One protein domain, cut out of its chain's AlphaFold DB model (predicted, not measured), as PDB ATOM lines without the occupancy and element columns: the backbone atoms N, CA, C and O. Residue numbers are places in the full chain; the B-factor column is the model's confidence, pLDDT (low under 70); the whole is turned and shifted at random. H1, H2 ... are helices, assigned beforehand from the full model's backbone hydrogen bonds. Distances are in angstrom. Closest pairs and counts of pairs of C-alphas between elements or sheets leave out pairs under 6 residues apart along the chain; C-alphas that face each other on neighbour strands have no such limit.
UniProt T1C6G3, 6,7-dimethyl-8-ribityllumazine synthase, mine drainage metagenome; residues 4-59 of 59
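This is residues 4 to 59 of the 59 residues of the protein "6,7-dimethyl-8-ribityllumazine synthase" of mine drainage metagenome (UniProt T1C6G3). One long helix, H3, makes the long side of a thin, flat layout, and the shorter helix H1 runs nearly the same way along the other side, with no direct contact between the two helices. Between them the chain comes back the other way as an open strand-like stretch, roughly residues 17 to 24, and the short helix H2 at one end leads it round into H3; residues 26 to 31 at that end stick out. The printed part has 56 residues with three named helices, in the order H1, H2, H3, and no named strand; the class is all helix. The whole is loose, with a radius of gyration of the C-alphas of 13.7 A and spans of 45 by 21 by 8 A.

Begin with H3, residues 37 to 57, the longest helix with 21 residues. Find C-alpha 37 at (-44.343, -29.986, -9.895); from there the helix runs 31.7 A to C-alpha 57 at (-34.590, -11.727, 14.072). Just before it in the chain is H2, residues 30 to 34, which is 6.1 A from first to last C-alpha. For H1, residues 4 to 14, look at C-alpha 4 at (-27.167, -23.184, -10.892); the helix measures 15.0 A to C-alpha 14. Residues 15 to 29 hold no named element; trace them through C-alpha 19 at (-33.196, -17.255, -2.441) and C-alpha 26 at (-30.475, -31.944, -15.484).

Start again at H3, which touches no helix. H2 and H3 meet only through their link, the tight one of 2 residues, Ala 35 and Arg 36. H1 and H3 are apart, with no C-alpha of the one within 8 A of the other. H1 and H2 are apart by the same measure, and the long link of 15 residues joins them. Look next at the backbone: in H1 and H2 every O i to N i+4 pair is within hydrogen-bond range, and in H3 15 of 17 are.

To see the full length, go from the C-alpha of Thr 29 to that of Lys 59, the two farthest apart in the domain at 45.8 A. The first and last printed C-alphas, those of Ala 4 and Lys 59, are 32.8 A apart. The printed part runs from residue 4 to residue 59, the chain's last residue, and has no cut. The link from H1 to H2 is long, and its C-alphas lie 2 to 21 A from the mean of the C-alphas. Residues 26 to 31, of which 30 and 31 belong to H2, stand free: none of their C-alphas has within 10 A a C-alpha that is 8 or more residues away along the chain. In the B-factor column you will find a mean pLDDT of the printed part of 93.4; the model's confidence is under 70 at one residue, Lys 59.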
ATOM      1  N   ALA A   4     -25.969 -23.953 -11.225       88.06
ATOM      2  CA  ALA A   4     -27.167 -23.184 -10.892       88.06
ATOM      3  C   ALA A   4     -27.406 -23.129  -9.376       88.06
ATOM      4  O   ALA A   4     -27.545 -22.038  -8.832       88.06
ATOM      5  N   SER A   5     -27.361 -24.275  -8.683       89.62
ATOM      6  CA  SER A   5     -27.532 -24.327  -7.224       89.62
ATOM      7  C   SER A   5     -26.474 -23.497  -6.501       89.62
ATOM      8  O   SER A   5     -26.810 -22.710  -5.623       89.62
ATOM      9  N   ARG A   6     -25.211 -23.605  -6.935       92.69
ATOM     10  CA  ARG A   6     -24.104 -22.830  -6.367       92.69
ATOM     11  C   ARG A   6     -24.293 -21.330  -6.580       92.69
ATOM     12  O   ARG A   6     -24.180 -20.566  -5.634       92.69
ATOM     13  N   LYS A   7     -24.645 -20.904  -7.796       92.31
ATOM     14  CA  LYS A   7     -24.846 -19.480  -8.080       92.31
ATOM     15  C   LYS A   7     -26.055 -18.907  -7.334       92.31
ATOM     16  O   LYS A   7     -26.005 -17.755  -6.924       92.31
ATOM     17  N   ILE A   8     -27.119 -19.689  -7.141       93.81
ATOM     18  CA  ILE A   8     -28.277 -19.297  -6.321       93.81
ATOM     19  C   ILE A   8     -27.855 -19.029  -4.873       93.81
ATOM     20  O   ILE A   8     -28.243 -18.008  -4.307       93.81
ATOM     21  N   GLU A   9     -27.049 -19.917  -4.294       93.38
ATOM     22  CA  GLU A   9     -26.507 -19.739  -2.946       93.38
ATOM     23  C   GLU A   9     -25.601 -18.502  -2.865       93.38
ATOM     24  O   GLU A   9     -25.813 -17.652  -1.999       93.38
ATOM     25  N   ASP A  10     -24.679 -18.341  -3.822       95.81
ATOM     26  CA  ASP A  10     -23.786 -17.179  -3.895       95.81
ATOM     27  C   ASP A  10     -24.590 -15.864  -3.925       95.81
ATOM     28  O   ASP A  10     -24.300 -14.945  -3.163       95.81
ATOM     29  N   LEU A  11     -25.646 -15.783  -4.748       95.94
ATOM     30  CA  LEU A  11     -26.522 -14.605  -4.824       95.94
ATOM     31  C   LEU A  11     -27.273 -14.353  -3.508       95.94
ATOM     32  O   LEU A  11     -27.461 -13.200  -3.116       95.94
ATOM     33  N   SER A  12     -27.710 -15.413  -2.820       96.44
ATOM     34  CA  SER A  12     -28.397 -15.278  -1.533       96.44
ATOM     35  C   SER A  12     -27.499 -14.624  -0.484       96.44
ATOM     36  O   SER A  12     -27.976 -13.802   0.305       96.44
ATOM     37  N   VAL A  13     -26.211 -14.979  -0.480       95.56
ATOM     38  CA  VAL A  13     -25.202 -14.397   0.413       95.56
ATOM     39  C   VAL A  13     -24.844 -12.979  -0.034       95.56
ATOM     40  O   VAL A  13     -24.931 -12.052   0.771       95.56
ATOM     41  N   GLU A  14     -24.523 -12.789  -1.316       97.75
ATOM     42  CA  GLU A  14     -24.097 -11.511  -1.908       97.75
ATOM     43  C   GLU A  14     -25.105 -10.386  -1.645       97.75
ATOM     44  O   GLU A  14     -24.739  -9.299  -1.202       97.75
ATOM     45  N   PHE A  15     -26.394 -10.658  -1.853       96.69
ATOM     46  CA  PHE A  15     -27.443  -9.652  -1.693       96.69
ATOM     47  C   PHE A  15     -28.098  -9.656  -0.312       96.69
ATOM     48  O   PHE A  15     -29.006  -8.852  -0.082       96.69
ATOM     49  N   SER A  16     -27.685 -10.549   0.599       94.56
ATOM     50  CA  SER A  16     -28.316 -10.728   1.919       94.56
ATOM     51  C   SER A  16     -29.845 -10.870   1.838       94.56
ATOM     52  O   SER A  16     -30.598 -10.382   2.688       94.56
ATOM     53  N   LYS A  17     -30.320 -11.516   0.770       95.19
ATOM     54  CA  LYS A  17     -31.735 -11.748   0.478       95.19
ATOM     55  C   LYS A  17     -31.934 -13.247   0.311       95.19
ATOM     56  O   LYS A  17     -31.224 -13.835  -0.495       95.19
ATOM     57  N   PRO A  18     -32.883 -13.871   1.026       96.38
ATOM     58  CA  PRO A  18     -33.147 -15.293   0.859       96.38
ATOM     59  C   PRO A  18     -33.503 -15.640  -0.587       96.38
ATOM     60  O   PRO A  18     -34.392 -15.016  -1.167       96.38
ATOM     61  N   VAL A  19     -32.859 -16.670  -1.136       96.38
ATOM     62  CA  VAL A  19     -33.196 -17.255  -2.441       96.38
ATOM     63  C   VAL A  19     -33.386 -18.763  -2.274       96.38
ATOM     64  O   VAL A  19     -32.571 -19.428  -1.644       96.38
ATOM     65  N   SER A  20     -34.474 -19.315  -2.816       95.50
ATOM     66  CA  SER A  20     -34.762 -20.758  -2.791       95.50
ATOM     67  C   SER A  20     -34.393 -21.446  -4.105       95.50
ATOM     68  O   SER A  20     -34.519 -20.854  -5.178       95.50
ATOM     69  N   LEU A  21     -34.048 -22.734  -4.041       93.44
ATOM     70  CA  LEU A  21     -33.825 -23.575  -5.219       93.44
ATOM     71  C   LEU A  21     -35.144 -24.196  -5.710       93.44
ATOM     72  O   LEU A  21     -35.641 -25.147  -5.117       93.44
ATOM     73  N   GLY A  22     -35.692 -23.668  -6.807       91.44
ATOM     74  CA  GLY A  22     -36.912 -24.172  -7.460       91.44
ATOM     75  C   GLY A  22     -36.681 -24.781  -8.848       91.44
ATOM     76  O   GLY A  22     -37.576 -24.739  -9.683       91.44
ATOM     77  N   ILE A  23     -35.471 -25.273  -9.129       90.00
ATOM     78  CA  ILE A  23     -35.071 -25.802 -10.443       90.00
ATOM     79  C   ILE A  23     -34.974 -27.328 -10.349       90.00
ATOM     80  O   ILE A  23     -34.344 -27.844  -9.424       90.00
ATOM     81  N   SER A  24     -35.580 -28.046 -11.299       87.44
ATOM     82  CA  SER A  24     -35.474 -29.507 -11.388       87.44
ATOM     83  C   SER A  24     -34.166 -29.940 -12.075       87.44
ATOM     84  O   SER A  24     -33.491 -29.142 -12.728       87.44
ATOM     85  N   GLY A  25     -33.728 -31.178 -11.839       85.12
ATOM     86  CA  GLY A  25     -32.362 -31.608 -12.147       85.12
ATOM     87  C   GLY A  25     -32.092 -31.779 -13.649       85.12
ATOM     88  O   GLY A  25     -33.013 -32.038 -14.424       85.12
ATOM     89  N   PRO A  26     -30.825 -31.679 -14.091       87.88
ATOM     90  CA  PRO A  26     -30.475 -31.944 -15.484       87.88
ATOM     91  C   PRO A  26     -30.747 -33.407 -15.859       87.88
ATOM     92  O   PRO A  26     -30.610 -34.309 -15.033       87.88
ATOM     93  N   GLY A  27     -31.062 -33.649 -17.134       90.12
ATOM     94  CA  GLY A  27     -31.264 -35.003 -17.662       90.12
ATOM     95  C   GLY A  27     -32.612 -35.637 -17.311       90.12
ATOM     96  O   GLY A  27     -32.808 -36.818 -17.582       90.12
ATOM     97  N   GLU A  28     -33.547 -34.879 -16.732       93.00
ATOM     98  CA  GLU A  28     -34.906 -35.354 -16.471       93.00
ATOM     99  C   GLU A  28     -35.741 -35.452 -17.755       93.00
ATOM    100  O   GLU A  28     -35.777 -34.546 -18.590       93.00
ATOM    101  N   THR A  29     -36.478 -36.554 -17.885       95.81
ATOM    102  CA  THR A  29     -37.556 -36.681 -18.873       95.81
ATOM    103  C   THR A  29     -38.761 -35.829 -18.473       95.81
ATOM    104  O   THR A  29     -38.962 -35.510 -17.299       95.81
ATOM    105  N   ARG A  30     -39.647 -35.532 -19.432       93.81
ATOM    106  CA  ARG A  30     -40.883 -34.774 -19.168       93.81
ATOM    107  C   ARG A  30     -41.728 -35.377 -18.037       93.81
ATOM    108  O   ARG A  30     -42.248 -34.634 -17.215       93.81
ATOM    109  N   LEU A  31     -41.848 -36.707 -17.978       96.19
ATOM    110  CA  LEU A  31     -42.625 -37.396 -16.940       96.19
ATOM    111  C   LEU A  31     -41.992 -37.246 -15.548       96.19
ATOM    112  O   LEU A  31     -42.703 -37.021 -14.573       96.19
ATOM    113  N   GLN A  32     -40.660 -37.313 -15.457       94.50
ATOM    114  CA  GLN A  32     -39.936 -37.103 -14.199       94.50
ATOM    115  C   GLN A  32     -40.054 -35.656 -13.710       94.50
ATOM    116  O   GLN A  32     -40.301 -35.438 -12.526       94.50
ATOM    117  N   ALA A  33     -39.943 -34.679 -14.615       93.62
ATOM    118  CA  ALA A  33     -40.135 -33.270 -14.282       93.62
ATOM    119  C   ALA A  33     -41.578 -32.993 -13.819       93.62
ATOM    120  O   ALA A  33     -41.797 -32.304 -12.825       93.62
ATOM    121  N   GLN A  34     -42.572 -33.592 -14.484       94.38
ATOM    122  CA  GLN A  34     -43.982 -33.452 -14.112       94.38
ATOM    123  C   GLN A  34     -44.273 -34.014 -12.711       94.38
ATOM    124  O   GLN A  34     -45.022 -33.404 -11.949       94.38
ATOM    125  N   ALA A  35     -43.637 -35.125 -12.334       93.88
ATOM    126  CA  ALA A  35     -43.757 -35.694 -10.990       93.88
ATOM    127  C   ALA A  35     -43.202 -34.777  -9.878       93.88
ATOM    128  O   ALA A  35     -43.506 -34.989  -8.708       93.88
ATOM    129  N   ARG A  36     -42.407 -33.754 -10.227       91.69
ATOM    130  CA  ARG A  36     -41.773 -32.807  -9.293       91.69
ATOM    131  C   ARG A  36     -42.464 -31.443  -9.232       91.69
ATOM    132  O   ARG A  36     -41.973 -30.555  -8.542       91.69
ATOM    133  N   ILE A  37     -43.604 -31.261  -9.904       91.38
ATOM    134  CA  ILE A  37     -44.343 -29.986  -9.895       91.38
ATOM    135  C   ILE A  37     -44.700 -29.553  -8.468       91.38
ATOM    136  O   ILE A  37     -44.523 -28.385  -8.128       91.38
ATOM    137  N   GLU A  38     -45.131 -30.480  -7.607       90.62
ATOM    138  CA  GLU A  38     -45.484 -30.140  -6.221       90.62
ATOM    139  C   GLU A  38     -44.263 -29.640  -5.428       90.62
ATOM    140  O   GLU A  38     -44.392 -28.742  -4.602       90.62
ATOM    141  N   SER A  39     -43.045 -30.100  -5.747       91.69
ATOM    142  CA  SER A  39     -41.814 -29.595  -5.121       91.69
ATOM    143  C   SER A  39     -41.558 -28.108  -5.408       91.69
ATOM    144  O   SER A  39     -40.876 -27.438  -4.630       91.69
ATOM    145  N   ALA A  40     -42.124 -27.545  -6.481       91.56
ATOM    146  CA  ALA A  40     -42.023 -26.109  -6.753       91.56
ATOM    147  C   ALA A  40     -42.732 -25.268  -5.676       91.56
ATOM    148  O   ALA A  40     -42.260 -24.189  -5.309       91.56
ATOM    149  N   LYS A  41     -43.833 -25.776  -5.112       94.19
ATOM    150  CA  LYS A  41     -44.527 -25.141  -3.984       94.19
ATOM    151  C   LYS A  41     -43.657 -25.145  -2.732       94.19
ATOM    152  O   LYS A  41     -43.598 -24.127  -2.045       94.19
ATOM    153  N   ASP A  42     -42.947 -26.238  -2.463       95.31
ATOM    154  CA  ASP A  42     -42.034 -26.330  -1.319       95.31
ATOM    155  C   ASP A  42     -40.892 -25.311  -1.431       95.31
ATOM    156  O   ASP A  42     -40.554 -24.650  -0.444       95.31
ATOM    157  N   ALA A  43     -40.360 -25.098  -2.641       95.25
ATOM    158  CA  ALA A  43     -39.362 -24.060  -2.894       95.25
ATOM    159  C   ALA A  43     -39.896 -22.663  -2.523       95.25
ATOM    160  O   ALA A  43     -39.248 -21.940  -1.761       95.25
ATOM    161  N   VAL A  44     -41.116 -22.311  -2.942       96.31
ATOM    162  CA  VAL A  44     -41.755 -21.032  -2.572       96.31
ATOM    163  C   VAL A  44     -42.001 -20.933  -1.063       96.31
ATOM    164  O   VAL A  44     -41.727 -19.907  -0.437       96.31
ATOM    165  N   GLN A  45     -42.487 -22.003  -0.435       97.56
ATOM    166  CA  GLN A  45     -42.700 -22.014   1.011       97.56
ATOM    167  C   GLN A  45     -41.393 -21.821   1.786       97.56
ATOM    168  O   GLN A  45     -41.391 -21.143   2.815       97.56
ATOM    169  N   SER A  46     -40.286 -22.385   1.298       97.00
ATOM    170  CA  SER A  46     -38.973 -22.248   1.929       97.00
ATOM    171  C   SER A  46     -38.512 -20.786   1.971       97.00
ATOM    172  O   SER A  46     -38.156 -20.296   3.045       97.00
ATOM    173  N   VAL A  47     -38.623 -20.041   0.861       97.38
ATOM    174  CA  VAL A  47     -38.220 -18.624   0.822       97.38
ATOM    175  C   VAL A  47     -39.121 -17.753   1.697       97.38
ATOM    176  O   VAL A  47     -38.620 -16.901   2.430       97.38
ATOM    177  N   VAL A  48     -40.433 -18.017   1.729       97.88
ATOM    178  CA  VAL A  48     -41.368 -17.299   2.613       97.88
ATOM    179  C   VAL A  48     -41.025 -17.527   4.087       97.88
ATOM    180  O   VAL A  48     -41.024 -16.575   4.870       97.88
ATOM    181  N   LYS A  49     -40.712 -18.768   4.483       97.62
ATOM    182  CA  LYS A  49     -40.288 -19.090   5.857       97.62
ATOM    183  C   LYS A  49     -38.987 -18.371   6.222       97.62
ATOM    184  O   LYS A  49     -38.909 -17.799   7.307       97.62
ATOM    185  N   MET A  50     -38.008 -18.338   5.315       97.06
ATOM    186  CA  MET A  50     -36.755 -17.604   5.528       97.06
ATOM    187  C   MET A  50     -36.993 -16.102   5.709       97.06
ATOM    188  O   MET A  50     -36.470 -15.516   6.654       97.06
ATOM    189  N   ILE A  51     -37.820 -15.483   4.858       96.94
ATOM    190  CA  ILE A  51     -38.173 -14.060   4.975       96.94
ATOM    191  C   ILE A  51     -38.797 -13.772   6.342       96.94
ATOM    192  O   ILE A  51     -38.327 -12.880   7.044       96.94
ATOM    193  N   LYS A  52     -39.804 -14.556   6.755       97.06
ATOM    194  CA  LYS A  52     -40.453 -14.399   8.068       97.06
ATOM    195  C   LYS A  52     -39.448 -14.512   9.209       97.06
ATOM    196  O   LYS A  52     -39.420 -13.645  10.079       97.06
ATOM    197  N   ARG A  53     -38.579 -15.527   9.167       96.44
ATOM    198  CA  ARG A  53     -37.563 -15.739  10.201       96.44
ATOM    199  C   ARG A  53     -36.585 -14.570  10.295       96.44
ATOM    200  O   ARG A  53     -36.282 -14.116  11.392       96.44
ATOM    201  N   LEU A  54     -36.112 -14.055   9.161       94.94
ATOM    202  CA  LEU A  54     -35.234 -12.885   9.146       94.94
ATOM    203  C   LEU A  54     -35.943 -11.623   9.651       94.94
ATOM    204  O   LEU A  54     -35.314 -10.807  10.315       94.94
ATOM    205  N   SER A  55     -37.235 -11.453   9.368       94.38
ATOM    206  CA  SER A  55     -38.028 -10.341   9.908       94.38
ATOM    207  C   SER A  55     -38.208 -10.425  11.426       94.38
ATOM    208  O   SER A  55     -38.217  -9.390  12.081       94.38
ATOM    209  N   GLU A  56     -38.338 -11.626  11.990       96.31
ATOM    210  CA  GLU A  56     -38.397 -11.837  13.442       96.31
ATOM    211  C   GLU A  56     -37.062 -11.543  14.132       96.31
ATOM    212  O   GLU A  56     -37.063 -10.943  15.197       96.31
ATOM    213  N   LEU A  57     -35.938 -11.939  13.524       94.56
ATOM    214  CA  LEU A  57     -34.590 -11.727  14.072       94.56
ATOM    215  C   LEU A  57     -34.117 -10.266  14.019       94.56
ATOM    216  O   LEU A  57     -33.153  -9.918  14.690       94.56
ATOM    217  N   LYS A  58     -34.742  -9.434  13.179       85.19
ATOM    218  CA  LYS A  58     -34.441  -7.997  13.051       85.19
ATOM    219  C   LYS A  58     -35.184  -7.120  14.067       85.19
ATOM    220  O   LYS A  58     -34.957  -5.912  14.063       85.19
ATOM    221  N   LYS A  59     -36.105  -7.694  14.844       64.69
ATOM    222  CA  LYS A  59     -36.780  -7.012  15.954       64.69
ATOM    223  C   LYS A  59     -35.885  -7.007  17.183       64.69
ATOM    224  O   LYS A  59     -35.924  -5.981  17.889       64.69
TER     225      LYS A  59